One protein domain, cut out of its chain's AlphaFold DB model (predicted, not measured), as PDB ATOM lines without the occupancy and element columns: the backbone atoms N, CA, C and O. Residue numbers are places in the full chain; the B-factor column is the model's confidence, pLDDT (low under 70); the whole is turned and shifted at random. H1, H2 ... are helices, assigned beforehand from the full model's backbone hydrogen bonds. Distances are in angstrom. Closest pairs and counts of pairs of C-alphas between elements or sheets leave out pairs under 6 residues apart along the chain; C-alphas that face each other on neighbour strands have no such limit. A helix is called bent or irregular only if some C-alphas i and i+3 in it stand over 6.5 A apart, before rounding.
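What this domain is: This is residues 40 to 178 of the 178 residues of an uncharacterized protein of Novosphingobium sp. Rr 2-17 (UniProt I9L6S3). The printed part is an open, unpacked run of helices: one very long helix, H3, turns two sharp corners and sweeps widely round the shorter H2, leaving mostly empty space between its limbs. H3a doubles back as a wide V with its kink near residue 97, and H3b then goes off as a long arm; the short H1 makes a corner with the beginning of H2. The printed part has 139 residues with three named helices, in the order H1, H2, H3, and no named strand; its class is all helix. It is extended, with a radius of gyration of the C-alphas of 23.2 A, and the C-alphas span 67 by 49 by 39 A along their three main axes.

How they stand to each other: Begin with H1, residues 40 to 46, and H2, residues 48 to 65. They are close but not clearly touching: look at the C-alphas of Val 44 and Val 51, their closest pair, 6.4 A apart. Their lines stand at a steep tilt of 61 degrees, opposite ways. Next comes H3, residues 68 to 176, by its hydrogen bonds assigned as one helix but bent, with C-alphas 131 and 134 8.0 A apart; its arms are H3a, residues 68 to 131, and H3b, residues 134 to 176. H3a is itself irregular, with C-alphas 94 and 97 6.9 A apart, and has a kink of 108 degrees near residue 97. H2 and H3a are only just apart, their closest C-alphas 8.5 A from each other. H3a and H3b are close but not clearly touching, the closest C-alphas being those of Leu 129 and Ala 136 at 7.8 A; by the rough line of H3a they stand at a steep tilt of 43 degrees, opposite ways. H1 is apart from H3a and H3b, and H2 is apart from H3b. Every O i to N i+4 pair is within hydrogen-bond range in H1; the figures are 13 of 14 in H2, 47 of 60 in H3a and 38 of 39 in H3b.

Where its parts are: Find C-alpha 40 at (137.594, 84.648, 142.204), where H1 begins. From C-alpha 48 at (147.812, 88.174, 139.237), H2 runs 26.2 A to C-alpha 65. H3a begins at C-alpha 68; although it has 64 residues, its first and last C-alphas are 30.9 A apart. H3b runs 61.2 A from C-alpha 134 to C-alpha 176 at (175.970, 120.225, 134.200).

The domain as a whole: The two C-alphas farthest apart are those of Asp 127 and His 178, at 71.2 A. The printed part has no cut, and the links H1 to H2 and H2 to H3 are tight. Residues 72 to 128 of H3a stand free, as do residues 138 to 178, of which 138 to 176 belong to H3b. The mean pLDDT of the printed part is 71.6; 57 residues are under 70, among them 78 to 108, and the mean of H3a is 63.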
ATOM      1  N   ILE A  40     136.224  84.910 141.750       77.50
ATOM      2  CA  ILE A  40     137.594  84.648 142.204       77.50
ATOM      3  C   ILE A  40     138.505  84.428 140.992       77.50
ATOM      4  O   ILE A  40     139.559  85.048 140.893       77.50
ATOM      5  N   VAL A  41     138.070  83.624 140.021       80.00
ATOM      6  CA  VAL A  41     138.841  83.354 138.799       80.00
ATOM      7  C   VAL A  41     139.046  84.631 137.985       80.00
ATOM      8  O   VAL A  41     140.150  84.879 137.500       80.00
ATOM      9  N   SER A  42     138.019  85.476 137.855       80.75
ATOM     10  CA  SER A  42     138.160  86.763 137.162       80.75
ATOM     11  C   SER A  42     139.053  87.749 137.919       80.75
ATOM     12  O   SER A  42     139.835  88.452 137.283       80.75
ATOM     13  N   PHE A  43     139.024  87.761 139.253       85.62
ATOM     14  CA  PHE A  43     139.929  88.576 140.062       85.62
ATOM     15  C   PHE A  43     141.390  88.136 139.917       85.62
ATOM     16  O   PHE A  43     142.254  88.974 139.672       85.62
ATOM     17  N   VAL A  44     141.667  86.830 139.991       88.62
ATOM     18  CA  VAL A  44     143.025  86.286 139.826       88.62
ATOM     19  C   VAL A  44     143.577  86.610 138.439       88.62
ATOM     20  O   VAL A  44     144.714  87.058 138.323       88.62
ATOM     21  N   LYS A  45     142.759  86.459 137.390       90.31
ATOM     22  CA  LYS A  45     143.148  86.829 136.021       90.31
ATOM     23  C   LYS A  45     143.427  88.324 135.869       90.31
ATOM     24  O   LYS A  45     144.314  88.703 135.113       90.31
ATOM     25  N   ARG A  46     142.666  89.175 136.563       90.88
ATOM     26  CA  ARG A  46     142.779  90.637 136.458       90.88
ATOM     27  C   ARG A  46     143.906  91.212 137.316       90.88
ATOM     28  O   ARG A  46     144.486  92.229 136.948       90.88
ATOM     29  N   HIS A  47     144.223  90.566 138.435       85.38
ATOM     30  CA  HIS A  47     145.210  91.028 139.410       85.38
ATOM     31  C   HIS A  47     146.180  89.915 139.844       85.38
ATOM     32  O   HIS A  47     146.306  89.644 141.042       85.38
ATOM     33  N   PRO A  48     146.922  89.288 138.909       87.69
ATOM     34  CA  PRO A  48     147.812  88.174 139.237       87.69
ATOM     35  C   PRO A  48     148.902  88.585 140.235       87.69
ATOM     36  O   PRO A  48     149.196  87.852 141.175       87.69
ATOM     37  N   VAL A  49     149.441  89.800 140.096       91.31
ATOM     38  CA  VAL A  49     150.489  90.328 140.983       91.31
ATOM     39  C   VAL A  49     149.993  90.469 142.423       91.31
ATOM     40  O   VAL A  49     150.691  90.073 143.351       91.31
ATOM     41  N   ILE A  50     148.773  90.980 142.623       89.81
ATOM     42  CA  ILE A  50     148.201  91.166 143.966       89.81
ATOM     43  C   ILE A  50     147.954  89.812 144.632       89.81
ATOM     44  O   ILE A  50     148.205  89.666 145.822       89.81
ATOM     45  N   VAL A  51     147.508  88.808 143.873       92.12
ATOM     46  CA  VAL A  51     147.279  87.456 144.402       92.12
ATOM     47  C   VAL A  51     148.587  86.804 144.839       92.12
ATOM     48  O   VAL A  51     148.649  86.247 145.933       92.12
ATOM     49  N   VAL A  52     149.647  86.912 144.034       86.81
ATOM     50  CA  VAL A  52     150.970  86.381 144.396       86.81
ATOM     51  C   VAL A  52     151.538  87.118 145.609       86.81
ATOM     52  O   VAL A  52     151.989  86.478 146.559       86.81
ATOM     53  N   ALA A  53     151.461  88.450 145.624       86.06
ATOM     54  CA  ALA A  53     151.912  89.259 146.752       86.06
ATOM     55  C   ALA A  53     151.130  88.934 148.034       86.06
ATOM     56  O   ALA A  53     151.727  88.764 149.095       86.06
ATOM     57  N   GLY A  54     149.808  88.779 147.934       89.69
ATOM     58  CA  GLY A  54     148.944  88.380 149.041       89.69
ATOM     59  C   GLY A  54     149.277  86.983 149.559       89.69
ATOM     60  O   GLY A  54     149.405  86.795 150.764       89.69
ATOM     61  N   GLY A  55     149.500  86.020 148.661       91.38
ATOM     62  CA  GLY A  55     149.923  84.666 149.020       91.38
ATOM     63  C   GLY A  55     151.265  84.644 149.753       91.38
ATOM     64  O   GLY A  55     151.390  83.987 150.785       91.38
ATOM     65  N   LEU A  56     152.249  85.415 149.281       89.06
ATOM     66  CA  LEU A  56     153.543  85.558 149.952       89.06
ATOM     67  C   LEU A  56     153.416  86.244 151.314       89.06
ATOM     68  O   LEU A  56     154.018  85.783 152.281       89.06
ATOM     69  N   ALA A  57     152.617  87.307 151.411       83.88
ATOM     70  CA  ALA A  57     152.393  88.015 152.666       83.88
ATOM     71  C   ALA A  57     151.731  87.110 153.715       83.88
ATOM     72  O   ALA A  57     152.191  87.044 154.856       83.88
ATOM     73  N   VAL A  58     150.697  86.357 153.323       87.38
ATOM     74  CA  VAL A  58     150.041  85.374 154.197       87.38
ATOM     75  C   VAL A  58     151.013  84.255 154.570       87.38
ATOM     76  O   VAL A  58     151.118  83.911 155.745       87.38
ATOM     77  N   GLY A  59     151.779  83.723 153.612       84.06
ATOM     78  CA  GLY A  59     152.787  82.693 153.872       84.06
ATOM     79  C   GLY A  59     153.859  83.151 154.865       84.06
ATOM     80  O   GLY A  59     154.195  82.420 155.797       84.06
ATOM     81  N   ALA A  60     154.341  84.386 154.727       83.62
ATOM     82  CA  ALA A  60     155.288  84.982 155.659       83.62
ATOM     83  C   ALA A  60     154.672  85.162 157.055       83.62
ATOM     84  O   ALA A  60     155.291  84.780 158.046       83.62
ATOM     85  N   ALA A  61     153.436  85.662 157.143       80.12
ATOM     86  CA  ALA A  61     152.733  85.826 158.414       80.12
ATOM     87  C   ALA A  61     152.553  84.484 159.145       80.12
ATOM     88  O   ALA A  61     152.927  84.359 160.313       80.12
ATOM     89  N   VAL A  62     152.085  83.447 158.443       82.25
ATOM     90  CA  VAL A  62     151.964  82.087 158.995       82.25
ATOM     91  C   VAL A  62     153.334  81.549 159.423       82.25
ATOM     92  O   VAL A  62     153.453  80.939 160.485       82.25
ATOM     93  N   SER A  63     154.394  81.835 158.660       72.94
ATOM     94  CA  SER A  63     155.754  81.418 159.008       72.94
ATOM     95  C   SER A  63     156.274  82.042 160.306       72.94
ATOM     96  O   SER A  63     157.159  81.453 160.925       72.94
ATOM     97  N   THR A  64     155.767  83.203 160.729       77.25
ATOM     98  CA  THR A  64     156.162  83.801 162.018       77.25
ATOM     99  C   THR A  64     155.487  83.139 163.214       77.25
ATOM    100  O   THR A  64     156.038  83.158 164.312       77.25
ATOM    101  N   LEU A  65     154.326  82.516 162.997       76.75
ATOM    102  CA  LEU A  65     153.562  81.833 164.039       76.75
ATOM    103  C   LEU A  65     154.078  80.407 164.303       76.75
ATOM    104  O   LEU A  65     153.850  79.849 165.373       76.75
ATOM    105  N   ILE A  66     154.800  79.814 163.344       75.19
ATOM    106  CA  ILE A  66     155.380  78.475 163.482       75.19
ATOM    107  C   ILE A  66     156.728  78.569 164.222       75.19
ATOM    108  O   ILE A  66     157.646  79.249 163.754       75.19
ATOM    109  N   PRO A  67     156.906  77.860 165.354       69.25
ATOM    110  CA  PRO A  67     158.141  77.919 166.124       69.25
ATOM    111  C   PRO A  67     159.330  77.370 165.325       69.25
ATOM    112  O   PRO A  67     159.279  76.281 164.748       69.25
ATOM    113  N   ARG A  68     160.442  78.117 165.362       67.75
ATOM    114  CA  ARG A  68     161.682  77.886 164.590       67.75
ATOM    115  C   ARG A  68     162.245  76.454 164.675       67.75
ATOM    116  O   ARG A  68     162.943  76.018 163.758       67.75
ATOM    117  N   GLY A  69     161.947  75.713 165.745       65.94
ATOM    118  CA  GLY A  69     162.391  74.326 165.939       65.94
ATOM    119  C   GLY A  69     161.676  73.301 165.050       65.94
ATOM    120  O   GLY A  69     162.305  72.353 164.574       65.94
ATOM    121  N   THR A  70     160.387  73.499 164.765       64.62
ATOM    122  CA  THR A  70     159.592  72.591 163.920       64.62
ATOM    123  C   THR A  70     159.870  72.850 162.443       64.62
ATOM    124  O   THR A  70     159.983  71.910 161.653       64.62
ATOM    125  N   THR A  71     160.096  74.116 162.083       61.50
ATOM    126  CA  THR A  71     160.395  74.555 160.716       61.50
ATOM    127  C   THR A  71     161.662  73.899 160.168       61.50
ATOM    128  O   THR A  71     161.653  73.458 159.028       61.50
ATOM    129  N   ARG A  72     162.720  73.713 160.974       67.50
ATOM    130  CA  ARG A  72     163.968  73.050 160.532       67.50
ATOM    131  C   ARG A  72     163.759  71.608 160.052       67.50
ATOM    132  O   ARG A  72     164.371  71.191 159.073       67.50
ATOM    133  N   ARG A  73     162.880  70.841 160.709       71.81
ATOM    134  CA  ARG A  73     162.610  69.438 160.333       71.81
ATOM    135  C   ARG A  73     161.832  69.337 159.022       71.81
ATOM    136  O   ARG A  73     162.118  68.463 158.208       71.81
ATOM    137  N   TRP A  74     160.878  70.240 158.818       72.75
ATOM    138  CA  TRP A  74     160.082  70.305 157.594       72.75
ATOM    139  C   TRP A  74     160.879  70.909 156.439       72.75
ATOM    140  O   TRP A  74     160.824  70.381 155.335       72.75
ATOM    141  N   PHE A  75     161.706  71.920 156.708       71.94
ATOM    142  CA  PHE A  75     162.607  72.519 155.729       71.94
ATOM    143  C   PHE A  75     163.638  71.511 155.224       71.94
ATOM    144  O   PHE A  75     163.857  71.448 154.030       71.94
ATOM    145  N   ASN A  76     164.193  70.635 156.073       71.75
ATOM    146  CA  ASN A  76     165.114  69.586 155.611       71.75
ATOM    147  C   ASN A  76     164.441  68.536 154.708       71.75
ATOM    148  O   ASN A  76     165.096  67.954 153.847       71.75
ATOM    149  N   ARG A  77     163.140  68.273 154.889       72.12
ATOM    150  CA  ARG A  77     162.372  67.388 153.993       72.12
ATOM    151  C   ARG A  77     161.987  68.102 152.698       72.12
ATOM    152  O   ARG A  77     162.119  67.522 151.627       72.12
ATOM    153  N   ALA A  78     161.571  69.362 152.798       65.44
ATOM    154  CA  ALA A  78     161.248  70.207 151.657       65.44
ATOM    155  C   ALA A  78     162.484  70.518 150.806       65.44
ATOM    156  O   ALA A  78     162.386  70.472 149.594       65.44
ATOM    157  N   ALA A  79     163.648  70.757 151.412       66.88
ATOM    158  CA  ALA A  79     164.914  70.989 150.724       66.88
ATOM    159  C   ALA A  79     165.361  69.749 149.944       66.88
ATOM    160  O   ALA A  79     165.715  69.871 148.782       66.88
ATOM    161  N   LYS A  80     165.235  68.548 150.524       68.06
ATOM    162  CA  LYS A  80     165.506  67.289 149.807       68.06
ATOM    163  C   LYS A  80     164.551  67.053 148.631       68.06
ATOM    164  O   LYS A  80     164.964  66.522 147.608       68.06
ATOM    165  N   LEU A  81     163.285  67.458 148.764       63.94
ATOM    166  CA  LEU A  81     162.317  67.445 147.660       63.94
ATOM    167  C   LEU A  81     162.561  68.576 146.650       63.94
ATOM    168  O   LEU A  81     162.264  68.418 145.474       63.94
ATOM    169  N   ALA A  82     163.099  69.713 147.085       58.66
ATOM    170  CA  ALA A  82     163.416  70.856 146.239       58.66
ATOM    171  C   ALA A  82     164.729  70.664 145.474       58.66
ATOM    172  O   ALA A  82     164.847  71.181 144.375       58.66
ATOM    173  N   GLU A  83     165.691  69.898 145.991       60.75
ATOM    174  CA  GLU A  83     166.867  69.465 145.230       60.75
ATOM    175  C   GLU A  83     166.465  68.497 144.112       60.75
ATOM    176  O   GLU A  83     166.891  68.669 142.970       60.75
ATOM    177  N   SER A  84     165.573  67.536 144.390       59.94
ATOM    178  CA  SER A  84     165.071  66.622 143.356       59.94
ATOM    179  C   SER A  84     164.129  67.310 142.358       59.94
ATOM    180  O   SER A  84     164.191  67.032 141.158       59.94
ATOM    181  N   ALA A  85     163.310  68.260 142.819       53.03
ATOM    182  CA  ALA A  85     162.461  69.094 141.968       53.03
ATOM    183  C   ALA A  85     163.240  70.197 141.228       53.03
ATOM    184  O   ALA A  85     162.836  70.611 140.152       53.03
ATOM    185  N   GLY A  86     164.349  70.687 141.782       52.88
ATOM    186  CA  GLY A  86     165.198  71.742 141.218       52.88
ATOM    187  C   GLY A  86     166.038  71.246 140.046       52.88
ATOM    188  O   GLY A  86     166.147  71.916 139.020       52.88
ATOM    189  N   ALA A  87     166.557  70.022 140.158       55.72
ATOM    190  CA  ALA A  87     167.216  69.344 139.047       55.72
ATOM    191  C   ALA A  87     166.238  69.053 137.893       55.72
ATOM    192  O   ALA A  87     166.601  69.171 136.725       55.72
ATOM    193  N   THR A  88     164.977  68.735 138.201       51.41
ATOM    194  CA  THR A  88     163.939  68.513 137.184       51.41
ATOM    195  C   THR A  88     163.326  69.809 136.656       51.41
ATOM    196  O   THR A  88     162.991  69.849 135.481       51.41
ATOM    197  N   SER A  89     163.232  70.885 137.442       52.06
ATOM    198  CA  SER A  89     162.654  72.168 137.013       52.06
ATOM    199  C   SER A  89     163.553  72.947 136.056       52.06
ATOM    200  O   SER A  89     163.039  73.608 135.157       52.06
ATOM    201  N   LEU A  90     164.879  72.827 136.175       53.47
ATOM    202  CA  LEU A  90     165.816  73.405 135.203       53.47
ATOM    203  C   LEU A  90     165.760  72.687 133.844       53.47
ATOM    204  O   LEU A  90     165.865  73.341 132.808       53.47
ATOM    205  N   VAL A  91     165.531  71.368 133.834       55.00
ATOM    206  CA  VAL A  91     165.345  70.578 132.602       55.00
ATOM    207  C   VAL A  91     163.942  70.792 132.016       55.00
ATOM    208  O   VAL A  91     163.799  70.999 130.813       55.00
ATOM    209  N   PHE A  92     162.907  70.867 132.860       46.53
ATOM    210  CA  PHE A  92     161.544  71.212 132.446       46.53
ATOM    211  C   PHE A  92     161.408  72.662 131.978       46.53
ATOM    212  O   PHE A  92     160.553  72.937 131.148       46.53
ATOM    213  N   GLY A  93     162.232  73.595 132.455       52.25
ATOM    214  CA  GLY A  93     162.137  75.014 132.097       52.25
ATOM    215  C   GLY A  93     162.341  75.300 130.606       52.25
ATOM    216  O   GLY A  93     161.821  76.295 130.109       52.25
ATOM    217  N   ARG A  94     163.042  74.417 129.880       54.12
ATOM    218  CA  ARG A  94     163.202  74.504 128.418       54.12
ATOM    219  C   ARG A  94     162.146  73.731 127.617       54.12
ATOM    220  O   ARG A  94     161.853  74.148 126.506       54.12
ATOM    221  N   GLU A  95     161.535  72.679 128.167       50.12
ATOM    222  CA  GLU A  95     160.442  71.918 127.517       50.12
ATOM    223  C   GLU A  95     159.027  72.401 127.900       50.12
ATOM    224  O   GLU A  95     158.035  72.013 127.283       50.12
ATOM    225  N   ALA A  96     158.902  73.245 128.927       47.75
ATOM    226  CA  ALA A  96     157.617  73.688 129.466       47.75
ATOM    227  C   ALA A  96     156.827  74.598 128.514       47.75
ATOM    228  O   ALA A  96     155.616  74.700 128.677       47.75
ATOM    229  N   GLY A  97     157.474  75.227 127.527       52.41
ATOM    230  CA  GLY A  97     156.783  76.027 126.510       52.41
ATOM    231  C   GLY A  97     155.818  75.190 125.667       52.41
ATOM    232  O   GLY A  97     154.665  75.580 125.496       52.41
ATOM    233  N   ASP A  98     156.254  73.998 125.252       55.56
ATOM    234  CA  ASP A  98     155.490  73.131 124.347       55.56
ATOM    235  C   ASP A  98     154.596  72.131 125.106       55.56
ATOM    236  O   ASP A  98     153.492  71.816 124.668       55.56
ATOM    237  N   LYS A  99     155.002  71.693 126.310       51.94
ATOM    238  CA  LYS A  99     154.190  70.801 127.168       51.94
ATOM    239  C   LYS A  99     153.122  71.520 127.999       51.94
ATOM    240  O   LYS A  99     152.255  70.853 128.560       51.94
ATOM    241  N   ALA A 100     153.130  72.853 128.091       51.31
ATOM    242  CA  ALA A 100     152.130  73.606 128.863       51.31
ATOM    243  C   ALA A 100     150.691  73.408 128.355       51.31
ATOM    244  O   ALA A 100     149.749  73.459 129.148       51.31
ATOM    245  N   GLN A 101     150.511  73.155 127.057       53.16
ATOM    246  CA  GLN A 101     149.186  72.970 126.467       53.16
ATOM    247  C   GLN A 101     148.591  71.587 126.787       53.16
ATOM    248  O   GLN A 101     147.393  71.482 127.045       53.16
ATOM    249  N   GLU A 102     149.426  70.548 126.858       55.97
ATOM    250  CA  GLU A 102     149.014  69.170 127.164       55.97
ATOM    251  C   GLU A 102     148.932  68.928 128.683       55.97
ATOM    252  O   GLU A 102     147.951  68.385 129.194       55.97
ATOM    253  N   LEU A 103     149.886  69.478 129.445       53.88
ATOM    254  CA  LEU A 103     149.847  69.478 130.909       53.88
ATOM    255  C   LEU A 103     148.702  70.329 131.462       53.88
ATOM    256  O   LEU A 103     148.244  70.061 132.567       53.88
ATOM    257  N   GLY A 104     148.204  71.322 130.723       57.31
ATOM    258  CA  GLY A 104     147.061  72.138 131.136       57.31
ATOM    259  C   GLY A 104     145.773  71.328 131.330       57.31
ATOM    260  O   GLY A 104     144.969  71.663 132.202       57.31
ATOM    261  N   HIS A 105     145.591  70.238 130.577       59.22
ATOM    262  CA  HIS A 105     144.397  69.396 130.682       59.22
ATOM    263  C   HIS A 105     144.439  68.499 131.932       59.22
ATOM    264  O   HIS A 105     143.498  68.497 132.733       59.22
ATOM    265  N   ASP A 106     145.575  67.845 132.181       59.62
ATOM    266  CA  ASP A 106     145.798  67.015 133.375       59.62
ATOM    267  C   ASP A 106     145.961  67.843 134.656       59.62
ATOM    268  O   ASP A 106     145.462  67.476 135.728       59.62
ATOM    269  N   ALA A 107     146.621  68.998 134.559       60.50
ATOM    270  CA  ALA A 107     146.700  69.957 135.650       60.50
ATOM    271  C   ALA A 107     145.315  70.512 135.979       60.50
ATOM    272  O   ALA A 107     145.008  70.673 137.155       60.50
ATOM    273  N   GLY A 108     144.451  70.732 134.983       63.19
ATOM    274  CA  GLY A 108     143.059  71.127 135.188       63.19
ATOM    275  C   GLY A 108     142.264  70.101 136.000       63.19
ATOM    276  O   GLY A 108     141.545  70.476 136.928       63.19
ATOM    277  N   GLN A 109     142.438  68.802 135.729       73.62
ATOM    278  CA  GLN A 109     141.782  67.743 136.506       73.62
ATOM    279  C   GLN A 109     142.312  67.656 137.942       73.62
ATOM    280  O   GLN A 109     141.528  67.609 138.894       73.62
ATOM    281  N   LYS A 110     143.636  67.699 138.131       68.88
ATOM    282  CA  LYS A 110     144.241  67.688 139.474       68.88
ATOM    283  C   LYS A 110     143.899  68.953 140.261       68.88
ATOM    284  O   LYS A 110     143.588  68.870 141.447       68.88
ATOM    285  N   ALA A 111     143.869  70.105 139.597       68.75
ATOM    286  CA  ALA A 111     143.417  71.366 140.169       68.75
ATOM    287  C   ALA A 111     141.929  71.320 140.525       68.75
ATOM    288  O   ALA A 111     141.550  71.860 141.555       68.75
ATOM    289  N   SER A 112     141.086  70.639 139.743       71.69
ATOM    290  CA  SER A 112     139.672  70.427 140.078       71.69
ATOM    291  C   SER A 112     139.502  69.573 141.337       71.69
ATOM    292  O   SER A 112     138.680  69.895 142.195       71.69
ATOM    293  N   LEU A 113     140.298  68.512 141.496       78.75
ATOM    294  CA  LEU A 113     140.286  67.685 142.707       78.75
ATOM    295  C   LEU A 113     140.786  68.458 143.930       78.75
ATOM    296  O   LEU A 113     140.154  68.403 144.985       78.75
ATOM    297  N   LEU A 114     141.865  69.226 143.773       70.69
ATOM    298  CA  LEU A 114     142.363  70.132 144.805       70.69
ATOM    299  C   LEU A 114     141.342  71.213 145.146       70.69
ATOM    300  O   LEU A 114     141.130  71.482 146.320       70.69
ATOM    301  N   ALA A 115     140.662  71.785 144.154       72.00
ATOM    302  CA  ALA A 115     139.609  72.769 144.364       72.00
ATOM    303  C   ALA A 115     138.445  72.162 145.151       72.00
ATOM    304  O   ALA A 115     137.994  72.775 146.105       72.00
ATOM    305  N   LYS A 116     138.020  70.928 144.844       79.88
ATOM    306  CA  LYS A 116     136.987  70.217 145.621       79.88
ATOM    307  C   LYS A 116     137.426  69.924 147.056       79.88
ATOM    308  O   LYS A 116     136.618  70.008 147.977       79.88
ATOM    309  N   GLN A 117     138.689  69.557 147.268       79.56
ATOM    310  CA  GLN A 117     139.231  69.348 148.614       79.56
ATOM    311  C   GLN A 117     139.343  70.666 149.385       79.56
ATOM    312  O   GLN A 117     138.974  70.722 150.555       79.56
ATOM    313  N   ALA A 118     139.786  71.730 148.719       68.12
ATOM    314  CA  ALA A 118     139.860  73.073 149.270       68.12
ATOM    315  C   ALA A 118     138.471  73.644 149.566       68.12
ATOM    316  O   ALA A 118     138.311  74.343 150.553       68.12
ATOM    317  N   GLU A 119     137.459  73.318 148.766       73.12
ATOM    318  CA  GLU A 119     136.072  73.721 148.989       73.12
ATOM    319  C   GLU A 119     135.478  72.999 150.204       73.12
ATOM    320  O   GLU A 119     134.844  73.642 151.028       73.12
ATOM    321  N   LYS A 120     135.770  71.704 150.397       79.00
ATOM    322  CA  LYS A 120     135.386  70.959 151.615       79.00
ATOM    323  C   LYS A 120     136.117  71.435 152.872       79.00
ATOM    324  O   LYS A 120     135.524  71.543 153.941       79.00
ATOM    325  N   ALA A 121     137.415  71.709 152.764       69.06
ATOM    326  CA  ALA A 121     138.187  72.272 153.871       69.06
ATOM    327  C   ALA A 121     137.743  73.713 154.170       69.06
ATOM    328  O   ALA A 121     137.635  74.113 155.326       69.06
ATOM    329  N   GLY A 122     137.438  74.469 153.119       66.88
ATOM    330  CA  GLY A 122     136.922  75.827 153.171       66.88
ATOM    331  C   GLY A 122     135.521  75.892 153.759       66.88
ATOM    332  O   GLY A 122     135.272  76.798 154.539       66.88
ATOM    333  N   SER A 123     134.638  74.932 153.474       70.56
ATOM    334  CA  SER A 123     133.307  74.867 154.085       70.56
ATOM    335  C   SER A 123     133.397  74.554 155.577       70.56
ATOM    336  O   SER A 123     132.771  75.238 156.373       70.56
ATOM    337  N   ALA A 124     134.259  73.617 155.987       69.19
ATOM    338  CA  ALA A 124     134.504  73.347 157.407       69.19
ATOM    339  C   ALA A 124     135.116  74.560 158.138       69.19
ATOM    340  O   ALA A 124     134.778  74.862 159.287       69.19
ATOM    341  N   ALA A 125     136.006  75.290 157.461       63.56
ATOM    342  CA  ALA A 125     136.540  76.546 157.967       63.56
ATOM    343  C   ALA A 125     135.469  77.647 158.010       63.56
ATOM    344  O   ALA A 125     135.440  78.403 158.975       63.56
ATOM    345  N   ALA A 126     134.578  77.719 157.018       64.88
ATOM    346  CA  ALA A 126     133.473  78.671 156.944       64.88
ATOM    347  C   ALA A 126     132.460  78.447 158.075       64.88
ATOM    348  O   ALA A 126     132.118  79.403 158.760       64.88
ATOM    349  N   ASP A 127     132.095  77.196 158.366       71.75
ATOM    350  CA  ASP A 127     131.227  76.840 159.500       71.75
ATOM    351  C   ASP A 127     131.855  77.231 160.853       71.75
ATOM    352  O   ASP A 127     131.175  77.592 161.816       71.75
ATOM    353  N   SER A 128     133.188  77.184 160.936       63.62
ATOM    354  CA  SER A 128     133.947  77.635 162.112       63.62
ATOM    355  C   SER A 128     134.047  79.164 162.174       63.62
ATOM    356  O   SER A 128     134.009  79.766 163.249       63.62
ATOM    357  N   LEU A 129     134.141  79.804 161.008       60.91
ATOM    358  CA  LEU A 129     134.116  81.247 160.819       60.91
ATOM    359  C   LEU A 129     132.728  81.831 161.076       60.91
ATOM    360  O   LEU A 129     132.666  82.965 161.503       60.91
ATOM    361  N   GLU A 130     131.616  81.122 160.919       68.31
ATOM    362  CA  GLU A 130     130.314  81.667 161.339       68.31
ATOM    363  C   GLU A 130     130.245  81.863 162.860       68.31
ATOM    364  O   GLU A 130     129.683  82.845 163.342       68.31
ATOM    365  N   LYS A 131     130.903  80.987 163.629       71.44
ATOM    366  CA  LYS A 131     130.900  81.033 165.101       71.44
ATOM    367  C   LYS A 131     131.858  82.073 165.682       71.44
ATOM    368  O   LYS A 131     131.581  82.641 166.733       71.44
ATOM    369  N   TYR A 132     132.970  82.346 164.998       65.19
ATOM    370  CA  TYR A 132     134.014  83.269 165.474       65.19
ATOM    371  C   TYR A 132     134.287  84.440 164.524       65.19
ATOM    372  O   TYR A 132     135.185  85.247 164.763       65.19
ATOM    373  N   GLY A 133     133.514  84.562 163.449       69.94
ATOM    374  CA  GLY A 133     133.813  85.420 162.304       69.94
ATOM    375  C   GLY A 133     133.746  86.890 162.620       69.94
ATOM    376  O   GLY A 133     134.580  87.633 162.130       69.94
ATOM    377  N   LEU A 134     132.836  87.320 163.492       71.50
ATOM    378  CA  LEU A 134     132.781  88.722 163.901       71.50
ATOM    379  C   LEU A 134     134.008  89.122 164.730       71.50
ATOM    380  O   LEU A 134     134.561  90.197 164.511       71.50
ATOM    381  N   ALA A 135     134.491  88.244 165.612       70.69
ATOM    382  CA  ALA A 135     135.697  88.492 166.400       70.69
ATOM    383  C   ALA A 135     136.968  88.402 165.538       70.69
ATOM    384  O   ALA A 135     137.837  89.267 165.628       70.69
ATOM    385  N   ALA A 136     137.052  87.403 164.658       66.44
ATOM    386  CA  ALA A 136     138.163  87.236 163.726       66.44
ATOM    387  C   ALA A 136     138.226  88.375 162.699       66.44
ATOM    388  O   ALA A 136     139.306  88.887 162.420       66.44
ATOM    389  N   LEU A 137     137.080  88.828 162.181       70.44
ATOM    390  CA  LEU A 137     136.986  89.967 161.271       70.44
ATOM    391  C   LEU A 137     137.333  91.272 161.986       70.44
ATOM    392  O   LEU A 137     138.052  92.090 161.424       70.44
ATOM    393  N   ALA A 138     136.883  91.467 163.228       74.19
ATOM    394  CA  ALA A 138     137.250  92.635 164.025       74.19
ATOM    395  C   ALA A 138     138.754  92.663 164.346       74.19
ATOM    396  O   ALA A 138     139.383  93.713 164.213       74.19
ATOM    397  N   ALA A 139     139.346  91.516 164.694       68.50
ATOM    398  CA  ALA A 139     140.782  91.372 164.921       68.50
ATOM    399  C   ALA A 139     141.592  91.570 163.629       68.50
ATOM    400  O   ALA A 139     142.598  92.273 163.623       68.50
ATOM    401  N   ALA A 140     141.130  91.021 162.505       69.25
ATOM    402  CA  ALA A 140     141.751  91.238 161.204       69.25
ATOM    403  C   ALA A 140     141.625  92.701 160.750       69.25
ATOM    404  O   ALA A 140     142.566  93.253 160.187       69.25
ATOM    405  N   ALA A 141     140.497  93.360 161.025       69.75
ATOM    406  CA  ALA A 141     140.279  94.764 160.694       69.75
ATOM    407  C   ALA A 141     141.118  95.702 161.573       69.75
ATOM    408  O   ALA A 141     141.633  96.704 161.072       69.75
ATOM    409  N   SER A 142     141.287  95.399 162.863       77.94
ATOM    410  CA  SER A 142     142.146  96.183 163.757       77.94
ATOM    411  C   SER A 142     143.622  96.006 163.404       77.94
ATOM    412  O   SER A 142     144.337  97.003 163.295       77.94
ATOM    413  N   LEU A 143     144.049  94.774 163.111       73.19
ATOM    414  CA  LEU A 143     145.382  94.475 162.600       73.19
ATOM    415  C   LEU A 143     145.621  95.180 161.260       73.19
ATOM    416  O   LEU A 143     146.596  95.908 161.119       73.19
ATOM    417  N   GLY A 144     144.692  95.056 160.308       78.00
ATOM    418  CA  GLY A 144     144.777  95.695 158.998       78.00
ATOM    419  C   GLY A 144     144.878  97.217 159.090       78.00
ATOM    420  O   GLY A 144     145.702  97.818 158.406       78.00
ATOM    421  N   ARG A 145     144.116  97.854 159.990       81.31
ATOM    422  CA  ARG A 145     144.223  99.300 160.250       81.31
ATOM    423  C   ARG A 145     145.553  99.679 160.900       81.31
ATOM    424  O   ARG A 145     146.133 100.691 160.516       81.31
ATOM    425  N   ALA A 146     146.046  98.898 161.860       73.25
ATOM    426  CA  ALA A 146     147.331  99.152 162.513       73.25
ATOM    427  C   ALA A 146     148.507  98.993 161.535       73.25
ATOM    428  O   ALA A 146     149.398  99.841 161.484       73.25
ATOM    429  N   THR A 147     148.477  97.952 160.704       69.56
ATOM    430  CA  THR A 147     149.457  97.728 159.640       69.56
ATOM    431  C   THR A 147     149.374  98.811 158.571       69.56
ATOM    432  O   THR A 147     150.414  99.312 158.159       69.56
ATOM    433  N   ALA A 148     148.173  99.237 158.163       76.19
ATOM    434  CA  ALA A 148     148.003 100.327 157.203       76.19
ATOM    435  C   ALA A 148     148.568 101.656 157.725       76.19
ATOM    436  O   ALA A 148     149.216 102.377 156.974       76.19
ATOM    437  N   ARG A 149     148.390 101.962 159.018       80.44
ATOM    438  CA  ARG A 149     148.996 103.152 159.638       80.44
ATOM    439  C   ARG A 149     150.519 103.093 159.614       80.44
ATOM    440  O   ARG A 149     151.138 104.025 159.121       80.44
ATOM    441  N   LYS A 150     151.114 101.972 160.036       72.44
ATOM    442  CA  LYS A 150     152.574 101.781 159.958       72.44
ATOM    443  C   LYS A 150     153.107 101.826 158.527       72.44
ATOM    444  O   LYS A 150     154.197 102.337 158.302       72.44
ATOM    445  N   ALA A 151     152.364 101.277 157.571       71.06
ATOM    446  CA  ALA A 151     152.738 101.312 156.164       71.06
ATOM    447  C   ALA A 151     152.681 102.738 155.595       71.06
ATOM    448  O   ALA A 151     153.580 103.108 154.848       71.06
ATOM    449  N   ASN A 152     151.687 103.543 155.982       74.38
ATOM    450  CA  ASN A 152     151.612 104.954 155.600       74.38
ATOM    451  C   ASN A 152     152.735 105.777 156.238       74.38
ATOM    452  O   ASN A 152     153.398 106.511 155.526       74.38
ATOM    453  N   GLU A 153     153.027 105.590 157.529       79.88
ATOM    454  CA  GLU A 153     154.152 106.271 158.194       79.88
ATOM    455  C   GLU A 153     155.494 105.951 157.513       79.88
ATOM    456  O   GLU A 153     156.303 106.839 157.255       79.88
ATOM    457  N   LEU A 154     155.723 104.681 157.165       73.25
ATOM    458  CA  LEU A 154     156.910 104.269 156.409       73.25
ATOM    459  C   LEU A 154     156.904 104.803 154.967       73.25
ATOM    460  O   LEU A 154     157.961 105.149 154.440       73.25
ATOM    461  N   GLY A 155     155.732 104.879 154.334       77.75
ATOM    462  CA  GLY A 155     155.547 105.430 152.995       77.75
ATOM    463  C   GLY A 155     155.827 106.929 152.932       77.75
ATOM    464  O   GLY A 155     156.521 107.371 152.022       77.75
ATOM    465  N   ASP A 156     155.374 107.688 153.928       81.75
ATOM    466  CA  ASP A 156     155.591 109.130 154.030       81.75
ATOM    467  C   ASP A 156     157.081 109.445 154.235       81.75
ATOM    468  O   ASP A 156     157.636 110.298 153.542       81.75
ATOM    469  N   VAL A 157     157.778 108.680 155.084       78.06
ATOM    470  CA  VAL A 157     159.237 108.809 155.268       78.06
ATOM    471  C   VAL A 157     159.999 108.462 153.983       78.06
ATOM    472  O   VAL A 157     160.963 109.140 153.618       78.06
ATOM    473  N   ALA A 158     159.565 107.430 153.256       73.19
ATOM    474  CA  ALA A 158     160.158 107.063 151.972       73.19
ATOM    475  C   ALA A 158     159.885 108.115 150.877       73.19
ATOM    476  O   ALA A 158     160.766 108.405 150.062       73.19
ATOM    477  N   ALA A 159     158.697 108.725 150.870       76.19
ATOM    478  CA  ALA A 159     158.332 109.807 149.960       76.19
ATOM    479  C   ALA A 159     159.129 111.093 150.247       76.19
ATOM    480  O   ALA A 159     159.565 111.795 149.331       76.19
ATOM    481  N   GLU A 160     159.403 111.389 151.515       78.50
ATOM    482  CA  GLU A 160     160.221 112.542 151.885       78.50
ATOM    483  C   GLU A 160     161.700 112.345 151.501       78.50
ATOM    484  O   GLU A 160     162.368 113.268 151.029       78.50
ATOM    485  N   GLN A 161     162.228 111.124 151.622       76.75
ATOM    486  CA  GLN A 161     163.574 110.823 151.131       76.75
ATOM    487  C   GLN A 161     163.669 110.855 149.603       76.75
ATOM    488  O   GLN A 161     164.662 111.353 149.064       76.75
ATOM    489  N   SER A 162     162.642 110.380 148.893       77.69
ATOM    490  CA  SER A 162     162.637 110.378 147.428       77.69
ATOM    491  C   SER A 162     162.550 111.793 146.853       77.69
ATOM    492  O   SER A 162     163.292 112.117 145.928       77.69
ATOM    493  N   THR A 163     161.752 112.683 147.449       81.88
ATOM    494  CA  THR A 163     161.678 114.100 147.045       81.88
ATOM    495  C   THR A 163     162.992 114.845 147.286       81.88
ATOM    496  O   THR A 163     163.438 115.608 146.427       81.88
ATOM    497  N   ARG A 164     163.693 114.577 148.398       79.31
ATOM    498  CA  ARG A 164     165.040 115.129 148.648       79.31
ATOM    499  C   ARG A 164     166.081 114.603 147.656       79.31
ATOM    500  O   ARG A 164     166.944 115.367 147.220       79.31
ATOM    501  N   ALA A 165     166.008 113.323 147.295       74.50
ATOM    502  CA  ALA A 165     166.886 112.723 146.294       74.50
ATOM    503  C   ALA A 165     166.625 113.294 144.889       74.50
ATOM    504  O   ALA A 165     167.575 113.646 144.192       74.50
ATOM    505  N   LEU A 166     165.354 113.469 144.511       79.25
ATOM    506  CA  LEU A 166     164.945 114.081 143.245       79.25
ATOM    507  C   LEU A 166     165.405 115.538 143.146       79.25
ATOM    508  O   LEU A 166     166.043 115.902 142.162       79.25
ATOM    509  N   ASN A 167     165.192 116.344 144.190       86.19
ATOM    510  CA  ASN A 167     165.647 117.738 144.213       86.19
ATOM    511  C   ASN A 167     167.179 117.854 144.140       86.19
ATOM    512  O   ASN A 167     167.704 118.738 143.464       86.19
ATOM    513  N   LYS A 168     167.924 116.945 144.790       81.81
ATOM    514  CA  LYS A 168     169.389 116.874 144.640       81.81
ATOM    515  C   LYS A 168     169.799 116.501 143.217       81.81
ATOM    516  O   LYS A 168     170.709 117.124 142.678       81.81
ATOM    517  N   ALA A 169     169.137 115.521 142.606       79.38
ATOM    518  CA  ALA A 169     169.416 115.107 141.234       79.38
ATOM    519  C   ALA A 169     169.124 116.231 140.225       79.38
ATOM    520  O   ALA A 169     169.899 116.446 139.296       79.38
ATOM    521  N   GLN A 170     168.053 116.996 140.445       80.06
ATOM    522  CA  GLN A 170     167.677 118.134 139.610       80.06
ATOM    523  C   GLN A 170     168.705 119.269 139.717       80.06
ATOM    524  O   GLN A 170     169.191 119.763 138.706       80.06
ATOM    525  N   LYS A 171     169.171 119.570 140.935       81.00
ATOM    526  CA  LYS A 171     170.221 120.573 141.174       81.00
ATOM    527  C   LYS A 171     171.580 120.199 140.568       81.00
ATOM    528  O   LYS A 171     172.363 121.081 140.236       81.00
ATOM    529  N   ILE A 172     171.882 118.904 140.447       81.94
ATOM    530  CA  ILE A 172     173.085 118.412 139.754       81.94
ATOM    531  C   ILE A 172     172.918 118.544 138.237       81.94
ATOM    532  O   ILE A 172     173.849 118.990 137.572       81.94
ATOM    533  N   ARG A 173     171.737 118.217 137.695       80.88
ATOM    534  CA  ARG A 173     171.423 118.388 136.268       80.88
ATOM    535  C   ARG A 173     171.590 119.843 135.824       80.88
ATOM    536  O   ARG A 173     172.279 120.087 134.840       80.88
ATOM    537  N   ASP A 174     171.040 120.791 136.577       84.38
ATOM    538  CA  ASP A 174     171.108 122.221 136.238       84.38
ATOM    539  C   ASP A 174     172.544 122.774 136.291       84.38
ATOM    540  O   ASP A 174     172.856 123.773 135.652       84.38
ATOM    541  N   ARG A 175     173.443 122.103 137.023       77.81
ATOM    542  CA  ARG A 175     174.861 122.472 137.142       77.81
ATOM    543  C   ARG A 175     175.752 121.891 136.041       77.81
ATOM    544  O   ARG A 175     176.893 122.313 135.931       77.81
ATOM    545  N   ILE A 176     175.264 120.889 135.310       78.12
ATOM    546  CA  ILE A 176     175.970 120.225 134.200       78.12
ATOM    547  C   ILE A 176     175.461 120.749 132.844       78.12
ATOM    548  O   ILE A 176     176.154 120.633 131.840       78.12
ATOM    549  N   GLY A 177     174.248 121.316 132.801       67.62
ATOM    550  CA  GLY A 177     173.648 121.917 131.603       67.62
ATOM    551  C   GLY A 177     174.048 123.373 131.316       67.62
ATOM    552  O   GLY A 177     173.520 123.949 130.368       67.62
ATOM    553  N   HIS A 178     174.944 123.950 132.120       47.72
ATOM    554  CA  HIS A 178     175.610 125.238 131.906       47.72
ATOM    555  C   HIS A 178     177.111 125.005 131.762       47.72
ATOM    556  O   HIS A 178     177.725 125.727 130.949       47.72
TER     557      HIS A 178